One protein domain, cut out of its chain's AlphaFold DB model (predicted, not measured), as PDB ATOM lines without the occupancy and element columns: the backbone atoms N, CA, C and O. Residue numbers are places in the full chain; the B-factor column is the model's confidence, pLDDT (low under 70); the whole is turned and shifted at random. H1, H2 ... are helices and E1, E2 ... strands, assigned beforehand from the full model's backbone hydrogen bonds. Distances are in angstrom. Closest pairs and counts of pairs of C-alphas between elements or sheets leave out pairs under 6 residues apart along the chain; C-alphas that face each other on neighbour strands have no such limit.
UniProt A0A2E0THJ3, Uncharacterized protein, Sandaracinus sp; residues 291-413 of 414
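This is residues 291 to 413 of the 414 residues of an uncharacterized protein of Sandaracinus sp (UniProt A0A2E0THJ3). Two sheets lie face to face as a sandwich, with one helix, H1, packed on the sheet E1 E8 E3 E6. The chain winds through both sheets as a jelly roll, one long hairpin wound over the sandwich, pairing E1 with E8, E2 with E7, E3 with E6 and E4 with E5. The printed part has 123 residues, with one named helix and then eight named strands, and it is mostly strand. The sheet orders are E1 E8 E3 E6 and E2 E7 E4 E5, both antiparallel throughout. The whole is compact and rounded, with a radius of gyration of the C-alphas of 13.1 A and spans of 37 by 29 by 21 A.

H1, residues 302 to 314, is on the sheet of E1, residues 325 to 329, E8, residues 404 to 412, E3, residues 347 to 353, and E6, residues 382 to 385; these are two layers, a helix on one face of a sheet. Its height over the sheet is 8.8 A, and it runs slantwise to the strands, at 33 degrees to E3 on the local plane. It is over E8 and E3; its closest C-alphas to E3 are those of Val 303 and Ala 352, 5.5 A apart. In H1, 8 of 9 O i to N i+4 pairs are within hydrogen-bond range. E1 and E8 are antiparallel, with N 325 and O 408 within hydrogen-bond range at 2.8 A. Between E8 and E3, N 407 and O 352 are 2.8 A apart, and between E3 and E6, N 347 and O 385 are 2.8 A apart. Residues 319 to 320 pair antiparallel with residues 411 to 412 of E8. The second sheet holds E2, residues 334 to 341, E7, residues 391 to 402, E4, residues 357 to 365, and E5, residues 371 to 374; H1 is not on it. E2 and E7 have N 337 and O 395 at 2.9 A, E7 and E4 have N 365 and O 394 at 2.8 A, and the hairpin E4 and E5 has N 364 and O 373 at 2.8 A. Both sheets are strongly twisted. The parts that face each other are 7.7 A centre to centre, their best planes 23 degrees apart.

H1 is 18.4 A from first to last C-alpha, beginning at C-alpha 302 (-12.482, -26.560, -34.764). E7 is the longest strand, with 12 residues and 32.5 A. E8 measures 27.1 A and ends at C-alpha 412 (-13.697, -4.529, -41.516). E4 measures 22.8 A, E2 21.1 A and E3 20.1 A.

The two C-alphas farthest apart, those of Gly 344 and Ser 356, are 37.0 A apart. The printed part has no cut and no long link. The mean pLDDT of the printed part is 95.4, and residue 291 alone is under 70.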
ATOM      1  N   GLU A 291      -2.042  -4.612 -35.952       69.19
ATOM      2  CA  GLU A 291      -1.621  -5.991 -35.818       69.19
ATOM      3  C   GLU A 291      -2.523  -6.756 -36.773       69.19
ATOM      4  O   GLU A 291      -3.733  -6.827 -36.576       69.19
ATOM      5  N   VAL A 292      -1.955  -7.224 -37.885       80.31
ATOM      6  CA  VAL A 292      -2.715  -7.973 -38.878       80.31
ATOM      7  C   VAL A 292      -3.173  -9.251 -38.190       80.31
ATOM      8  O   VAL A 292      -2.388 -10.184 -37.993       80.31
ATOM      9  N   HIS A 293      -4.435  -9.277 -37.776       93.06
ATOM     10  CA  HIS A 293      -5.016 -10.455 -37.166       93.06
ATOM     11  C   HIS A 293      -5.250 -11.496 -38.270       93.06
ATOM     12  O   HIS A 293      -5.875 -11.195 -39.289       93.06
ATOM     13  N   PRO A 294      -4.746 -12.731 -38.128       95.94
ATOM     14  CA  PRO A 294      -5.066 -13.780 -39.082       95.94
ATOM     15  C   PRO A 294      -6.556 -14.140 -38.992       95.94
ATOM     16  O   PRO A 294      -7.153 -14.149 -37.912       95.94
ATOM     17  N   VAL A 295      -7.164 -14.477 -40.130       96.94
ATOM     18  CA  VAL A 295      -8.540 -14.993 -40.173       96.94
ATOM     19  C   VAL A 295      -8.608 -16.318 -39.401       96.94
ATOM     20  O   VAL A 295      -7.840 -17.250 -39.654       96.94
ATOM     21  N   GLY A 296      -9.534 -16.406 -38.447       96.56
ATOM     22  CA  GLY A 296      -9.635 -17.502 -37.485       96.56
ATOM     23  C   GLY A 296      -8.553 -17.487 -36.400       96.56
ATOM     24  O   GLY A 296      -8.398 -18.484 -35.700       96.56
ATOM     25  N   GLY A 297      -7.804 -16.395 -36.244       94.88
ATOM     26  CA  GLY A 297      -6.780 -16.257 -35.211       94.88
ATOM     27  C   GLY A 297      -5.590 -17.197 -35.413       94.88
ATOM     28  O   GLY A 297      -5.417 -17.820 -36.464       94.88
ATOM     29  N   ARG A 298      -4.726 -17.303 -34.396       94.50
ATOM     30  CA  ARG A 298      -3.536 -18.185 -34.436       94.50
ATOM     31  C   ARG A 298      -3.858 -19.657 -34.118       94.50
ATOM     32  O   ARG A 298      -2.995 -20.526 -34.253       94.50
ATOM     33  N   GLY A 299      -5.092 -19.950 -33.701       91.94
ATOM     34  CA  GLY A 299      -5.544 -21.283 -33.304       91.94
ATOM     35  C   GLY A 299      -5.761 -22.254 -34.475       91.94
ATOM     36  O   GLY A 299      -6.152 -21.876 -35.584       91.94
ATOM     37  N   ARG A 300      -5.552 -23.551 -34.209       94.31
ATOM     38  CA  ARG A 300      -5.767 -24.663 -35.166       94.31
ATOM     39  C   ARG A 300      -6.960 -25.567 -34.813       94.31
ATOM     40  O   ARG A 300      -7.100 -26.645 -35.375       94.31
ATOM     41  N   GLY A 301      -7.790 -25.155 -33.858       96.00
ATOM     42  CA  GLY A 301      -8.954 -25.924 -33.415       96.00
ATOM     43  C   GLY A 301     -10.151 -25.834 -34.366       96.00
ATOM     44  O   GLY A 301     -10.136 -25.102 -35.355       96.00
ATOM     45  N   TYR A 302     -11.224 -26.546 -34.010       97.31
ATOM     46  CA  TYR A 302     -12.482 -26.560 -34.764       97.31
ATOM     47  C   TYR A 302     -13.047 -25.148 -34.991       97.31
ATOM     48  O   TYR A 302     -13.365 -24.782 -36.115       97.31
ATOM     49  N   VAL A 303     -13.132 -24.337 -33.932       97.94
ATOM     50  CA  VAL A 303     -13.709 -22.983 -33.979       97.94
ATOM     51  C   VAL A 303     -12.938 -22.050 -34.938       97.94
ATOM     52  O   VAL A 303     -13.567 -21.557 -35.877       97.94
ATOM     53  N   PRO A 304     -11.606 -21.864 -34.802       97.94
ATOM     54  CA  PRO A 304     -10.779 -21.163 -35.790       97.94
ATOM     55  C   PRO A 304     -11.019 -21.570 -37.246       97.94
ATOM     56  O   PRO A 304     -11.146 -20.718 -38.126       97.94
ATOM     57  N   GLU A 305     -11.113 -22.875 -37.513       98.00
ATOM     58  CA  GLU A 305     -11.292 -23.385 -38.873       98.00
ATOM     59  C   GLU A 305     -12.675 -23.056 -39.440       98.00
ATOM     60  O   GLU A 305     -12.808 -22.685 -40.607       98.00
ATOM     61  N   ARG A 306     -13.713 -23.118 -38.603       98.31
ATOM     62  CA  ARG A 306     -15.072 -22.741 -39.005       98.31
ATOM     63  C   ARG A 306     -15.201 -21.239 -39.247       98.31
ATOM     64  O   ARG A 306     -15.867 -20.861 -40.211       98.31
ATOM     65  N   ILE A 307     -14.504 -20.397 -38.477       98.31
ATOM     66  CA  ILE A 307     -14.404 -18.955 -38.758       98.31
ATOM     67  C   ILE A 307     -13.730 -18.725 -40.119       98.31
ATOM     68  O   ILE A 307     -14.290 -18.011 -40.947       98.31
ATOM     69  N   ARG A 308     -12.595 -19.383 -40.411       98.12
ATOM     70  CA  ARG A 308     -11.927 -19.301 -41.729       98.12
ATOM     71  C   ARG A 308     -12.824 -19.737 -42.881       98.12
ATOM     72  O   ARG A 308     -12.867 -19.093 -43.926       98.12
ATOM     73  N   GLN A 309     -13.540 -20.845 -42.712       98.00
ATOM     74  CA  GLN A 309     -14.473 -21.334 -43.721       98.00
ATOM     75  C   GLN A 309     -15.605 -20.336 -43.975       98.00
ATOM     76  O   GLN A 309     -15.924 -20.076 -45.133       98.00
ATOM     77  N   ARG A 310     -16.198 -19.772 -42.918       98.06
ATOM     78  CA  ARG A 310     -17.299 -18.815 -43.047       98.06
ATOM     79  C   ARG A 310     -16.833 -17.479 -43.608       98.06
ATOM     80  O   ARG A 310     -17.517 -16.933 -44.464       98.06
ATOM     81  N   HIS A 311     -15.657 -16.996 -43.212       97.75
ATOM     82  CA  HIS A 311     -15.049 -15.785 -43.768       97.75
ATOM     83  C   HIS A 311     -14.898 -15.869 -45.290       97.75
ATOM     84  O   HIS A 311     -15.349 -14.963 -45.977       97.75
ATOM     85  N   ARG A 312     -14.437 -17.004 -45.835       97.56
ATOM     86  CA  ARG A 312     -14.402 -17.220 -47.295       97.56
ATOM     87  C   ARG A 312     -15.770 -17.119 -47.986       97.56
ATOM     88  O   ARG A 312     -15.811 -16.873 -49.179       97.56
ATOM     89  N   GLN A 313     -16.871 -17.344 -47.270       97.50
ATOM     90  CA  GLN A 313     -18.225 -17.287 -47.836       97.50
ATOM     91  C   GLN A 313     -18.854 -15.895 -47.735       97.50
ATOM     92  O   GLN A 313     -19.575 -15.491 -48.639       97.50
ATOM     93  N   VAL A 314     -18.651 -15.194 -46.613       97.56
ATOM     94  CA  VAL A 314     -19.426 -13.980 -46.278       97.56
ATOM     95  C   VAL A 314     -18.568 -12.763 -45.939       97.56
ATOM     96  O   VAL A 314     -19.113 -11.674 -45.768       97.56
ATOM     97  N   GLY A 315     -17.251 -12.929 -45.828       94.94
ATOM     98  CA  GLY A 315     -16.287 -11.892 -45.457       94.94
ATOM     99  C   GLY A 315     -15.094 -11.808 -46.409       94.94
ATOM    100  O   GLY A 315     -14.065 -11.263 -46.027       94.94
ATOM    101  N   GLU A 316     -15.197 -12.355 -47.624       95.00
ATOM    102  CA  GLU A 316     -14.118 -12.270 -48.610       95.00
ATOM    103  C   GLU A 316     -13.730 -10.800 -48.854       95.00
ATOM    104  O   GLU A 316     -14.587  -9.934 -49.020       95.00
ATOM    105  N   GLY A 317     -12.428 -10.508 -48.795       93.19
ATOM    106  CA  GLY A 317     -11.889  -9.145 -48.886       93.19
ATOM    107  C   GLY A 317     -11.935  -8.324 -47.587       93.19
ATOM    108  O   GLY A 317     -11.262  -7.298 -47.511       93.19
ATOM    109  N   ALA A 318     -12.651  -8.768 -46.550       95.56
ATOM    110  CA  ALA A 318     -12.689  -8.089 -45.256       95.56
ATOM    111  C   ALA A 318     -11.448  -8.415 -44.405       95.56
ATOM    112  O   ALA A 318     -11.044  -9.576 -44.279       95.56
ATOM    113  N   LEU A 319     -10.866  -7.392 -43.779       95.06
ATOM    114  CA  LEU A 319      -9.685  -7.475 -42.920       95.06
ATOM    115  C   LEU A 319     -10.091  -7.762 -41.475       95.06
ATOM    116  O   LEU A 319     -10.949  -7.074 -40.933       95.06
ATOM    117  N   ALA A 320      -9.473  -8.742 -40.818       95.88
ATOM    118  CA  ALA A 320      -9.762  -9.002 -39.409       95.88
ATOM    119  C   ALA A 320      -9.249  -7.852 -38.525       95.88
ATOM    120  O   ALA A 320      -8.059  -7.536 -38.544       95.88
ATOM    121  N   VAL A 321     -10.144  -7.253 -37.737       94.69
ATOM    122  CA  VAL A 321      -9.834  -6.146 -36.810       94.69
ATOM    123  C   VAL A 321      -9.735  -6.594 -35.352       94.69
ATOM    124  O   VAL A 321      -9.378  -5.805 -34.484       94.69
ATOM    125  N   THR A 322     -10.019  -7.869 -35.080       95.00
ATOM    126  CA  THR A 322      -9.786  -8.516 -33.784       95.00
ATOM    127  C   THR A 322      -9.091  -9.861 -33.986       95.00
ATOM    128  O   THR A 322      -9.234 -10.491 -35.038       95.00
ATOM    129  N   ASP A 323      -8.402 -10.362 -32.956       95.31
ATOM    130  CA  ASP A 323      -8.139 -11.805 -32.848       95.31
ATOM    131  C   ASP A 323      -9.462 -12.555 -32.565       95.31
ATOM    132  O   ASP A 323     -10.526 -11.936 -32.419       95.31
ATOM    133  N   VAL A 324      -9.423 -13.887 -32.503       97.38
ATOM    134  CA  VAL A 324     -10.591 -14.684 -32.108       97.38
ATOM    135  C   VAL A 324     -10.845 -14.515 -30.611       97.38
ATOM    136  O   VAL A 324     -10.033 -14.897 -29.773       97.38
ATOM    137  N   LEU A 325     -12.008 -13.965 -30.283       97.25
ATOM    138  CA  LEU A 325     -12.529 -13.857 -28.929       97.25
ATOM    139  C   LEU A 325     -13.205 -15.181 -28.564       97.25
ATOM    140  O   LEU A 325     -14.266 -15.511 -29.095       97.25
ATOM    141  N   GLU A 326     -12.579 -15.951 -27.682       97.31
ATOM    142  CA  GLU A 326     -13.043 -17.284 -27.290       97.31
ATOM    143  C   GLU A 326     -13.815 -17.266 -25.964       97.31
ATOM    144  O   GLU A 326     -13.589 -16.437 -25.082       97.31
ATOM    145  N   GLY A 327     -14.726 -18.220 -25.793       97.56
ATOM    146  CA  GLY A 327     -15.415 -18.430 -24.526       97.56
ATOM    147  C   GLY A 327     -16.236 -19.711 -24.514       97.56
ATOM    148  O   GLY A 327     -16.152 -20.533 -25.422       97.56
ATOM    149  N   THR A 328     -17.053 -19.890 -23.477       98.00
ATOM    150  CA  THR A 328     -18.030 -20.985 -23.405       98.00
ATOM    151  C   THR A 328     -19.422 -20.440 -23.120       98.00
ATOM    152  O   THR A 328     -19.575 -19.433 -22.427       98.00
ATOM    153  N   LEU A 329     -20.440 -21.095 -23.676       97.75
ATOM    154  CA  LEU A 329     -21.842 -20.757 -23.463       97.75
ATOM    155  C   LEU A 329     -22.660 -22.005 -23.136       97.75
ATOM    156  O   LEU A 329     -22.490 -23.069 -23.736       97.75
ATOM    157  N   ARG A 330     -23.587 -21.853 -22.191       98.06
ATOM    158  CA  ARG A 330     -24.682 -22.795 -21.925       98.06
ATOM    159  C   ARG A 330     -25.953 -22.333 -22.632       98.06
ATOM    160  O   ARG A 330     -26.061 -21.170 -23.008       98.06
ATOM    161  N   ARG A 331     -26.941 -23.221 -22.762       97.94
ATOM    162  CA  ARG A 331     -28.260 -22.877 -23.312       97.94
ATOM    163  C   ARG A 331     -28.840 -21.631 -22.629       97.94
ATOM    164  O   ARG A 331     -28.812 -21.520 -21.407       97.94
ATOM    165  N   SER A 332     -29.350 -20.712 -23.441       96.75
ATOM    166  CA  SER A 332     -29.911 -19.408 -23.067       96.75
ATOM    167  C   SER A 332     -28.927 -18.408 -22.444       96.75
ATOM    168  O   SER A 332     -29.339 -17.303 -22.097       96.75
ATOM    169  N   GLN A 333     -27.639 -18.745 -22.325       98.38
ATOM    170  CA  GLN A 333     -26.619 -17.812 -21.856       98.38
ATOM    171  C   GLN A 333     -26.257 -16.808 -22.956       98.38
ATOM    172  O   GLN A 333     -26.238 -17.148 -24.142       98.38
ATOM    173  N   VAL A 334     -25.938 -15.581 -22.533       98.50
ATOM    174  CA  VAL A 334     -25.451 -14.504 -23.399       98.50
ATOM    175  C   VAL A 334     -24.022 -14.139 -23.008       98.50
ATOM    176  O   VAL A 334     -23.765 -13.829 -21.843       98.50
ATOM    177  N   ALA A 335     -23.106 -14.150 -23.973       98.31
ATOM    178  CA  ALA A 335     -21.778 -13.553 -23.849       98.31
ATOM    179  C   ALA A 335     -21.777 -12.166 -24.492       98.31
ATOM    180  O   ALA A 335     -22.482 -11.937 -25.472       98.31
ATOM    181  N   ARG A 336     -20.991 -11.245 -23.933       98.44
ATOM    182  CA  ARG A 336     -20.888  -9.859 -24.397       98.44
ATOM    183  C   ARG A 336     -19.432  -9.525 -24.651       98.44
ATOM    184  O   ARG A 336     -18.609  -9.746 -23.768       98.44
ATOM    185  N   HIS A 337     -19.163  -8.968 -25.821       97.75
ATOM    186  CA  HIS A 337     -17.849  -8.481 -26.222       97.75
ATOM    187  C   HIS A 337     -17.962  -7.030 -26.654       97.75
ATOM    188  O   HIS A 337     -18.925  -6.656 -27.320       97.75
ATOM    189  N   GLU A 338     -16.989  -6.222 -26.265       95.12
ATOM    190  CA  GLU A 338     -16.898  -4.818 -26.648       95.12
ATOM    191  C   GLU A 338     -15.834  -4.667 -27.733       95.12
ATOM    192  O   GLU A 338     -14.724  -5.180 -27.594       95.12
ATOM    193  N   VAL A 339     -16.188  -4.000 -28.831       95.00
ATOM    194  CA  VAL A 339     -15.313  -3.807 -29.991       95.00
ATOM    195  C   VAL A 339     -15.379  -2.351 -30.428       95.00
ATOM    196  O   VAL A 339     -16.458  -1.775 -30.550       95.00
ATOM    197  N   GLU A 340     -14.217  -1.748 -30.666       89.75
ATOM    198  CA  GLU A 340     -14.127  -0.409 -31.244       89.75
ATOM    199  C   GLU A 340     -14.407  -0.471 -32.745       89.75
ATOM    200  O   GLU A 340     -13.747  -1.202 -33.482       89.75
ATOM    201  N   VAL A 341     -15.370   0.320 -33.209       90.38
ATOM    202  CA  VAL A 341     -15.705   0.430 -34.634       90.38
ATOM    203  C   VAL A 341     -15.708   1.887 -35.079       90.38
ATOM    204  O   VAL A 341     -15.873   2.819 -34.283       90.38
ATOM    205  N   ARG A 342     -15.540   2.097 -36.385       85.88
ATOM    206  CA  ARG A 342     -15.496   3.419 -37.013       85.88
ATOM    207  C   ARG A 342     -16.764   3.677 -37.817       85.88
ATOM    208  O   ARG A 342     -17.208   2.828 -38.588       85.88
ATOM    209  N   ALA A 343     -17.327   4.873 -37.663       81.38
ATOM    210  CA  ALA A 343     -18.418   5.349 -38.503       81.38
ATOM    211  C   ALA A 343     -18.016   5.324 -39.984       81.38
ATOM    212  O   ALA A 343     -16.886   5.669 -40.330       81.38
ATOM    213  N   GLY A 344     -18.958   4.964 -40.854       79.75
ATOM    214  CA  GLY A 344     -18.756   4.949 -42.304       79.75
ATOM    215  C   GLY A 344     -17.905   3.786 -42.821       79.75
ATOM    216  O   GLY A 344     -17.629   3.725 -44.015       79.75
ATOM    217  N   ARG A 345     -17.497   2.855 -41.953       92.19
ATOM    218  CA  ARG A 345     -16.941   1.555 -42.345       92.19
ATOM    219  C   ARG A 345     -18.015   0.488 -42.180       92.19
ATOM    220  O   ARG A 345     -18.900   0.644 -41.348       92.19
ATOM    221  N   CYS A 346     -17.951  -0.578 -42.967       96.94
ATOM    222  CA  CYS A 346     -18.821  -1.737 -42.795       96.94
ATOM    223  C   CYS A 346     -18.034  -2.872 -42.147       96.94
ATOM    224  O   CYS A 346     -16.852  -3.065 -42.439       96.94
ATOM    225  N   TYR A 347     -18.697  -3.601 -41.258       97.75
ATOM    226  CA  TYR A 347     -18.122  -4.687 -40.486       97.75
ATOM    227  C   TYR A 347     -18.915  -5.969 -40.699       97.75
ATOM    228  O   TYR A 347     -20.149  -5.952 -40.742       97.75
ATOM    229  N   VAL A 348     -18.196  -7.083 -40.780       98.19
ATOM    230  CA  VAL A 348     -18.751  -8.437 -40.757       98.19
ATOM    231  C   VAL A 348     -18.399  -9.049 -39.410       98.19
ATOM    232  O   VAL A 348     -17.231  -9.103 -39.026       98.19
ATOM    233  N   VAL A 349     -19.405  -9.520 -38.687       98.31
ATOM    234  CA  VAL A 349     -19.214 -10.237 -37.427       98.31
ATOM    235  C   VAL A 349     -19.468 -11.708 -37.693       98.31
ATOM    236  O   VAL A 349     -20.551 -12.057 -38.156       98.31
ATOM    237  N   ILE A 350     -18.484 -12.564 -37.418       98.50
ATOM    238  CA  ILE A 350     -18.599 -14.014 -37.600       98.50
ATOM    239  C   ILE A 350     -18.331 -14.688 -36.266       98.50
ATOM    240  O   ILE A 350     -17.298 -14.452 -35.639       98.50
ATOM    241  N   ALA A 351     -19.229 -15.578 -35.863       98.62
ATOM    242  CA  ALA A 351     -18.985 -16.472 -34.749       98.62
ATOM    243  C   ALA A 351     -19.064 -17.927 -35.195       98.62
ATOM    244  O   ALA A 351     -19.729 -18.251 -36.172       98.62
ATOM    245  N   ALA A 352     -18.393 -18.808 -34.467       98.50
ATOM    246  CA  ALA A 352     -18.489 -20.248 -34.642       98.50
ATOM    247  C   ALA A 352     -18.514 -20.921 -33.275       98.50
ATOM    248  O   ALA A 352     -17.769 -20.532 -32.376       98.50
ATOM    249  N   ALA A 353     -19.333 -21.954 -33.123       98.00
ATOM    250  CA  ALA A 353     -19.351 -22.778 -31.923       98.00
ATOM    251  C   ALA A 353     -18.956 -24.227 -32.231       98.00
ATOM    252  O   ALA A 353     -18.952 -24.655 -33.385       98.00
ATOM    253  N   VAL A 354     -18.569 -24.983 -31.204       98.19
ATOM    254  CA  VAL A 354     -18.287 -26.426 -31.326       98.19
ATOM    255  C   VAL A 354     -19.550 -27.216 -31.718       98.19
ATOM    256  O   VAL A 354     -20.652 -26.732 -31.479       98.19
ATOM    257  N   PRO A 355     -19.449 -28.453 -32.247       97.81
ATOM    258  CA  PRO A 355     -20.609 -29.209 -32.749       97.81
ATOM    259  C   PRO A 355     -21.759 -29.426 -31.750       97.81
ATOM    260  O   PRO A 355     -22.900 -29.624 -32.159       97.81
ATOM    261  N   SER A 356     -21.489 -29.392 -30.440       97.31
ATOM    262  CA  SER A 356     -22.529 -29.510 -29.410       97.31
ATOM    263  C   SER A 356     -23.392 -28.246 -29.250       97.31
ATOM    264  O   SER A 356     -24.413 -28.287 -28.564       97.31
ATOM    265  N   ALA A 357     -23.011 -27.128 -29.873       97.31
ATOM    266  CA  ALA A 357     -23.763 -25.882 -29.954       97.31
ATOM    267  C   ALA A 357     -24.456 -25.781 -31.321       97.31
ATOM    268  O   ALA A 357     -23.842 -25.456 -32.332       97.31
ATOM    269  N   GLN A 358     -25.748 -26.099 -31.347       97.25
ATOM    270  CA  GLN A 358     -26.501 -26.290 -32.588       97.25
ATOM    271  C   GLN A 358     -27.121 -24.995 -33.111       97.25
ATOM    272  O   GLN A 358     -27.274 -24.847 -34.317       97.25
ATOM    273  N   ARG A 359     -27.506 -24.073 -32.219       98.44
ATOM    274  CA  ARG A 359     -28.088 -22.778 -32.595       98.44
ATOM    275  C   ARG A 359     -27.538 -21.676 -31.709       98.44
ATOM    276  O   ARG A 359     -27.773 -21.681 -30.498       98.44
ATOM    277  N   MET A 360     -26.855 -20.727 -32.326       98.56
ATOM    278  CA  MET A 360     -26.334 -19.522 -31.703       98.56
ATOM    279  C   MET A 360     -26.724 -18.323 -32.569       98.56
ATOM    280  O   MET A 360     -26.695 -18.413 -33.791       98.56
ATOM    281  N   SER A 361     -27.087 -17.205 -31.952       98.62
ATOM    282  CA  SER A 361     -27.306 -15.944 -32.662       98.62
ATOM    283  C   SER A 361     -26.276 -14.906 -32.241       98.62
ATOM    284  O   SER A 361     -25.721 -14.961 -31.136       98.62
ATOM    285  N   VAL A 362     -25.998 -13.977 -33.150       98.69
ATOM    286  CA  VAL A 362     -25.146 -12.815 -32.914       98.69
ATOM    287  C   VAL A 362     -25.987 -11.569 -33.090       98.69
ATOM    288  O   VAL A 362     -26.624 -11.382 -34.124       98.69
ATOM    289  N   ARG A 363     -25.930 -10.695 -32.091       98.69
ATOM    290  CA  ARG A 363     -26.543  -9.376 -32.115       98.69
ATOM    291  C   ARG A 363     -25.483  -8.297 -31.970       98.69
ATOM    292  O   ARG A 363     -24.590  -8.411 -31.133       98.69
ATOM    293  N   VAL A 364     -25.615  -7.225 -32.740       98.38
ATOM    294  CA  VAL A 364     -24.739  -6.058 -32.681       98.38
ATOM    295  C   VAL A 364     -25.526  -4.854 -32.175       98.38
ATOM    296  O   VAL A 364     -26.547  -4.469 -32.747       98.38
ATOM    297  N   VAL A 365     -25.043  -4.275 -31.080       97.62
ATOM    298  CA  VAL A 365     -25.664  -3.167 -30.357       97.62
ATOM    299  C   VAL A 365     -24.729  -1.965 -30.396       97.62
ATOM    300  O   VAL A 365     -23.537  -2.081 -30.102       97.62
ATOM    301  N   ASP A 366     -25.272  -0.809 -30.757       91.75
ATOM    302  CA  ASP A 366     -24.518   0.437 -30.820       91.75
ATOM    303  C   ASP A 366     -24.169   0.989 -29.417       91.75
ATOM    304  O   ASP A 366     -24.663   0.490 -28.397       91.75
ATOM    305  N   PRO A 367     -23.338   2.046 -29.321       85.88
ATOM    306  CA  PRO A 367     -22.947   2.642 -28.044       85.88
ATOM    307  C   PRO A 367     -24.118   3.266 -27.267       85.88
ATOM    308  O   PRO A 367     -23.963   3.644 -26.105       85.88
ATOM    309  N   PHE A 368     -25.285   3.416 -27.897       81.06
ATOM    310  CA  PHE A 368     -26.508   3.945 -27.293       81.06
ATOM    311  C   PHE A 368     -27.446   2.837 -26.809       81.06
ATOM    312  O   PHE A 368     -28.486   3.141 -26.224       81.06
ATOM    313  N   GLY A 369     -27.076   1.569 -27.001       88.50
ATOM    314  CA  GLY A 369     -27.875   0.422 -26.598       88.50
ATOM    315  C   GLY A 369     -28.938   0.015 -27.618       88.50
ATOM    316  O   GLY A 369     -29.774  -0.824 -27.282       88.50
ATOM    317  N   LEU A 370     -28.926   0.580 -28.830       90.94
ATOM    318  CA  LEU A 370     -29.853   0.202 -29.893       90.94
ATOM    319  C   LEU A 370     -29.285  -0.956 -30.710       90.94
ATOM    320  O   LEU A 370     -28.103  -0.986 -31.052       90.94
ATOM    321  N   GLU A 371     -30.147  -1.911 -31.025       97.75
ATOM    322  CA  GLU A 371     -29.823  -3.022 -31.908       97.75
ATOM    323  C   GLU A 371     -29.731  -2.538 -33.356       97.75
ATOM    324  O   GLU A 371     -30.626  -1.853 -33.847       97.75
ATOM    325  N   GLN A 372     -28.631  -2.880 -34.023       97.81
ATOM    326  CA  GLN A 372     -28.351  -2.450 -35.396       97.81
ATOM    327  C   GLN A 372     -28.321  -3.619 -36.375       97.81
ATOM    328  O   GLN A 372     -28.545  -3.427 -37.567       97.81
ATOM    329  N   ALA A 373     -28.021  -4.821 -35.881       97.88
ATOM    330  CA  ALA A 373     -28.028  -6.030 -36.682       97.88
ATOM    331  C   ALA A 373     -28.208  -7.269 -35.794       97.88
ATOM    332  O   ALA A 373     -27.666  -7.332 -34.687       97.88
ATOM    333  N   GLU A 374     -28.909  -8.272 -36.309       98.44
ATOM    334  CA  GLU A 374     -29.038  -9.598 -35.703       98.44
ATOM    335  C   GLU A 374     -28.875 -10.663 -36.797       98.44
ATOM    336  O   GLU A 374     -29.195 -10.428 -37.963       98.44
ATOM    337  N   SER A 375     -28.296 -11.810 -36.449       98.44
ATOM    338  CA  SER A 375     -28.226 -12.972 -37.332       98.44
ATOM    339  C   SER A 375     -29.384 -13.926 -37.065       98.44
ATOM    340  O   SER A 375     -29.810 -14.091 -35.922       98.44
ATOM    341  N   GLU A 376     -29.781 -14.697 -38.075       98.25
ATOM    342  CA  GLU A 376     -30.562 -15.903 -37.809       98.25
ATOM    343  C   GLU A 376     -29.766 -16.885 -36.920       98.25
ATOM    344  O   GLU A 376     -28.525 -16.879 -36.945       98.25
ATOM    345  N   PRO A 377     -30.441 -17.722 -36.111       98.25
ATOM    346  CA  PRO A 377     -29.763 -18.704 -35.274       98.25
ATOM    347  C   PRO A 377     -29.147 -19.844 -36.093       98.25
ATOM    348  O   PRO A 377     -29.856 -20.613 -36.737       98.25
ATOM    349  N   ASP A 378     -27.830 -19.998 -36.000       98.25
ATOM    350  CA  ASP A 378     -27.023 -20.959 -36.765       98.25
ATOM    351  C   ASP A 378     -25.845 -21.439 -35.886       98.25
ATOM    352  O   ASP A 378     -25.520 -20.780 -34.896       98.25
ATOM    353  N   PRO A 379     -25.180 -22.578 -36.148       97.00
ATOM    354  CA  PRO A 379     -23.929 -22.915 -35.454       97.00
ATOM    355  C   PRO A 379     -22.764 -21.962 -35.791       97.00
ATOM    356  O   PRO A 379     -21.768 -21.921 -35.060       97.00
ATOM    357  N   ILE A 380     -22.858 -21.218 -36.901       98.31
ATOM    358  CA  ILE A 380     -21.851 -20.268 -37.397       98.31
ATOM    359  C   ILE A 380     -22.533 -18.969 -37.862       98.31
ATOM    360  O   ILE A 380     -22.502 -18.602 -39.055       98.31
ATOM    361  N   PRO A 381     -23.195 -18.273 -36.924       98.50
ATOM    362  CA  PRO A 381     -23.941 -17.074 -37.241       98.50
ATOM    363  C   PRO A 381     -22.998 -15.981 -37.737       98.50
ATOM    364  O   PRO A 381     -21.850 -15.850 -37.297       98.50
ATOM    365  N   HIS A 382     -23.511 -15.172 -38.654       98.56
ATOM    366  CA  HIS A 382     -22.840 -13.961 -39.085       98.56
ATOM    367  C   HIS A 382     -23.859 -12.847 -39.272       98.56
ATOM    368  O   HIS A 382     -25.029 -13.106 -39.547       98.56
ATOM    369  N   THR A 383     -23.407 -11.609 -39.140       98.31
ATOM    370  CA  THR A 383     -24.210 -10.438 -39.482       98.31
ATOM    371  C   THR A 383     -23.310  -9.317 -39.990       98.31
ATOM    372  O   THR A 383     -22.089  -9.352 -39.795       98.31
ATOM    373  N   ARG A 384     -23.900  -8.344 -40.684       98.06
ATOM    374  CA  ARG A 384     -23.203  -7.178 -41.233       98.06
ATOM    375  C   ARG A 384     -23.780  -5.906 -40.640       98.06
ATOM    376  O   ARG A 384     -24.987  -5.796 -40.456       98.06
ATOM    377  N   VAL A 385     -22.917  -4.933 -40.385       97.56
ATOM    378  CA  VAL A 385     -23.328  -3.620 -39.888       97.56
ATOM    379  C   VAL A 385     -22.459  -2.533 -40.504       97.56
ATOM    380  O   VAL A 385     -21.251  -2.706 -40.633       97.56
ATOM    381  N   CYS A 386     -23.057  -1.398 -40.861       97.38
ATOM    382  CA  CYS A 386     -22.328  -0.208 -41.300       97.38
ATOM    383  C   CYS A 386     -22.593   0.931 -40.301       97.38
ATOM    384  O   CYS A 386     -23.560   1.677 -40.470       97.38
ATOM    385  N   PRO A 387     -21.792   1.039 -39.221       91.31
ATOM    386  CA  PRO A 387     -21.955   2.056 -38.192       91.31
ATOM    387  C   PRO A 387     -22.087   3.479 -38.740       91.31
ATOM    388  O   PRO A 387     -21.266   3.950 -39.524       91.31
ATOM    389  N   ASN A 388     -23.081   4.213 -38.243       83.31
ATOM    390  CA  ASN A 388     -23.223   5.659 -38.463       83.31
ATOM    391  C   ASN A 388     -22.488   6.501 -37.393       83.31
ATOM    392  O   ASN A 388     -22.374   7.727 -37.517       83.31
ATOM    393  N   ALA A 389     -21.986   5.845 -36.344       76.06
ATOM    394  CA  ALA A 389     -21.261   6.438 -35.232       76.06
ATOM    395  C   ALA A 389     -20.074   5.553 -34.826       76.06
ATOM    396  O   ALA A 389     -20.203   4.335 -34.705       76.06
ATOM    397  N   SER A 390     -18.922   6.187 -34.605       83.19
ATOM    398  CA  SER A 390     -17.729   5.526 -34.081       83.19
ATOM    399  C   SER A 390     -17.863   5.302 -32.576       83.19
ATOM    400  O   SER A 390     -18.535   6.079 -31.894       83.19
ATOM    401  N   GLY A 391     -17.163   4.298 -32.055       81.44
ATOM    402  CA  GLY A 391     -17.001   4.070 -30.619       81.44
ATOM    403  C   GLY A 391     -17.048   2.595 -30.245       81.44
ATOM    404  O   GLY A 391     -16.952   1.721 -31.106       81.44
ATOM    405  N   THR A 392     -17.248   2.340 -28.953       88.56
ATOM    406  CA  THR A 392     -17.353   0.997 -28.386       88.56
ATOM    407  C   THR A 392     -18.737   0.409 -28.639       88.56
ATOM    408  O   THR A 392     -19.732   0.838 -28.051       88.56
ATOM    409  N   TRP A 393     -18.806  -0.571 -29.527       96.38
ATOM    410  CA  TRP A 393     -20.018  -1.319 -29.829       96.38
ATOM    411  C   TRP A 393     -20.018  -2.642 -29.081       96.38
ATOM    412  O   TRP A 393     -18.964  -3.217 -28.801       96.38
ATOM    413  N   ARG A 394     -21.210  -3.140 -28.762       98.06
ATOM    414  CA  ARG A 394     -21.373  -4.392 -28.033       98.06
ATOM    415  C   ARG A 394     -21.883  -5.483 -28.958       98.06
ATOM    416  O   ARG A 394     -22.953  -5.359 -29.546       98.06
ATOM    417  N   ILE A 395     -21.143  -6.579 -29.028       98.44
ATOM    418  CA  ILE A 395     -21.531  -7.797 -29.730       98.44
ATOM    419  C   ILE A 395     -22.005  -8.806 -28.691       98.44
ATOM    420  O   ILE A 395     -21.270  -9.166 -27.770       98.44
ATOM    421  N   GLU A 396     -23.246  -9.253 -28.823       98.56
ATOM    422  CA  GLU A 396     -23.855 -10.235 -27.938       98.56
ATOM    423  C   GLU A 396     -24.019 -11.568 -28.669       98.56
ATOM    424  O   GLU A 396     -24.673 -11.633 -29.708       98.56
ATOM    425  N   LEU A 397     -23.445 -12.641 -28.119       98.56
ATOM    426  CA  LEU A 397     -23.696 -14.005 -28.586       98.56
ATOM    427  C   LEU A 397     -24.670 -14.686 -27.646       98.56
ATOM    428  O   LEU A 397     -24.415 -14.738 -26.442       98.56
ATOM    429  N   LYS A 398     -25.735 -15.268 -28.186       98.56
ATOM    430  CA  LYS A 398     -26.713 -16.025 -27.408       98.56
ATOM    431  C   LYS A 398     -26.771 -17.463 -27.891       98.56
ATOM    432  O   LYS A 398     -26.990 -17.720 -29.068       98.56
ATOM    433  N   MET A 399     -26.631 -18.407 -26.968       98.62
ATOM    434  CA  MET A 399     -26.824 -19.827 -27.265       98.62
ATOM    435  C   MET A 399     -28.311 -20.177 -27.161       98.62
ATOM    436  O   MET A 399     -28.869 -20.184 -26.066       98.62
ATOM    437  N   GLU A 400     -28.979 -20.487 -28.267       98.19
ATOM    438  CA  GLU A 400     -30.394 -20.882 -28.255       98.19
ATOM    439  C   GLU A 400     -30.576 -22.377 -27.985       98.19
ATOM    440  O   GLU A 400     -31.451 -22.780 -27.209       98.19
ATOM    441  N   LEU A 401     -29.726 -23.200 -28.607       98.00
ATOM    442  CA  LEU A 401     -29.756 -24.653 -28.494       98.00
ATOM    443  C   LEU A 401     -28.340 -25.229 -28.456       98.00
ATOM    444  O   LEU A 401     -27.518 -24.959 -29.330       98.00
ATOM    445  N   GLY A 402     -28.096 -26.087 -27.467       97.81
ATOM    446  CA  GLY A 402     -26.798 -26.714 -27.236       97.81
ATOM    447  C   GLY A 402     -25.961 -26.010 -26.166       97.81
ATOM    448  O   GLY A 402     -26.473 -25.239 -25.350       97.81
ATOM    449  N   TYR A 403     -24.674 -26.347 -26.132       98.19
ATOM    450  CA  TYR A 403     -23.681 -25.797 -25.209       98.19
ATOM    451  C   TYR A 403     -22.269 -26.049 -25.739       98.19
ATOM    452  O   TYR A 403     -22.056 -26.947 -26.553       98.19
ATOM    453  N   GLY A 404     -21.289 -25.304 -25.233       97.94
ATOM    454  CA  GLY A 404     -19.878 -25.557 -25.513       97.94
ATOM    455  C   GLY A 404     -19.055 -24.299 -25.740       97.94
ATOM    456  O   GLY A 404     -19.486 -23.189 -25.420       97.94
ATOM    457  N   ALA A 405     -17.847 -24.498 -26.263       98.12
ATOM    458  CA  ALA A 405     -16.950 -23.413 -26.629       98.12
ATOM    459  C   ALA A 405     -17.426 -22.684 -27.893       98.12
ATOM    460  O   ALA A 405     -18.004 -23.292 -28.799       98.12
ATOM    461  N   TYR A 406     -17.151 -21.387 -27.952       98.62
ATOM    462  CA  TYR A 406     -17.370 -20.544 -29.117       98.62
ATOM    463  C   TYR A 406     -16.147 -19.665 -29.374       98.62
ATOM    464  O   TYR A 406     -15.325 -19.448 -28.483       98.62
ATOM    465  N   GLY A 407     -16.068 -19.142 -30.592       98.25
ATOM    466  CA  GLY A 407     -15.166 -18.070 -30.984       98.25
ATOM    467  C   GLY A 407     -15.916 -17.026 -31.796       98.25
ATOM    468  O   GLY A 407     -16.863 -17.353 -32.512       98.25
ATOM    469  N   LEU A 408     -15.494 -15.778 -31.667       98.56
ATOM    470  CA  LEU A 408     -16.034 -14.611 -32.353       98.56
ATOM    471  C   LEU A 408     -14.873 -13.839 -32.982       98.56
ATOM    472  O   LEU A 408     -13.868 -13.606 -32.320       98.56
ATOM    473  N   GLN A 409     -15.013 -13.402 -34.229       98.19
ATOM    474  CA  GLN A 409     -14.057 -12.492 -34.856       98.19
ATOM    475  C   GLN A 409     -14.788 -11.419 -35.664       98.19
ATOM    476  O   GLN A 409     -15.817 -11.689 -36.293       98.19
ATOM    477  N   VAL A 410     -14.257 -10.196 -35.625       97.88
ATOM    478  CA  VAL A 410     -14.806  -9.042 -36.342       97.88
ATOM    479  C   VAL A 410     -13.884  -8.665 -37.490       97.88
ATOM    480  O   VAL A 410     -12.661  -8.623 -37.337       97.88
ATOM    481  N   PHE A 411     -14.485  -8.373 -38.638       97.25
ATOM    482  CA  PHE A 411     -13.793  -8.000 -39.863       97.25
ATOM    483  C   PHE A 411     -14.289  -6.637 -40.345       97.25
ATOM    484  O   PHE A 411     -15.481  -6.361 -40.257       97.25
ATOM    485  N   GLU A 412     -13.393  -5.796 -40.853       96.00
ATOM    486  CA  GLU A 412     -13.697  -4.529 -41.516       96.00
ATOM    487  C   GLU A 412     -13.581  -4.691 -43.035       96.00
ATOM    488  O   GLU A 412     -12.582  -5.198 -43.543       96.00
ATOM    489  N   GLY A 413     -14.586  -4.213 -43.760       88.19
ATOM    490  CA  GLY A 413     -14.684  -4.325 -45.212       88.19
ATOM    491  C   GLY A 413     -15.795  -5.280 -45.635       88.19
ATOM    492  O   GLY A 413     -16.182  -6.180 -44.888       88.19
TER     493      GLY A 413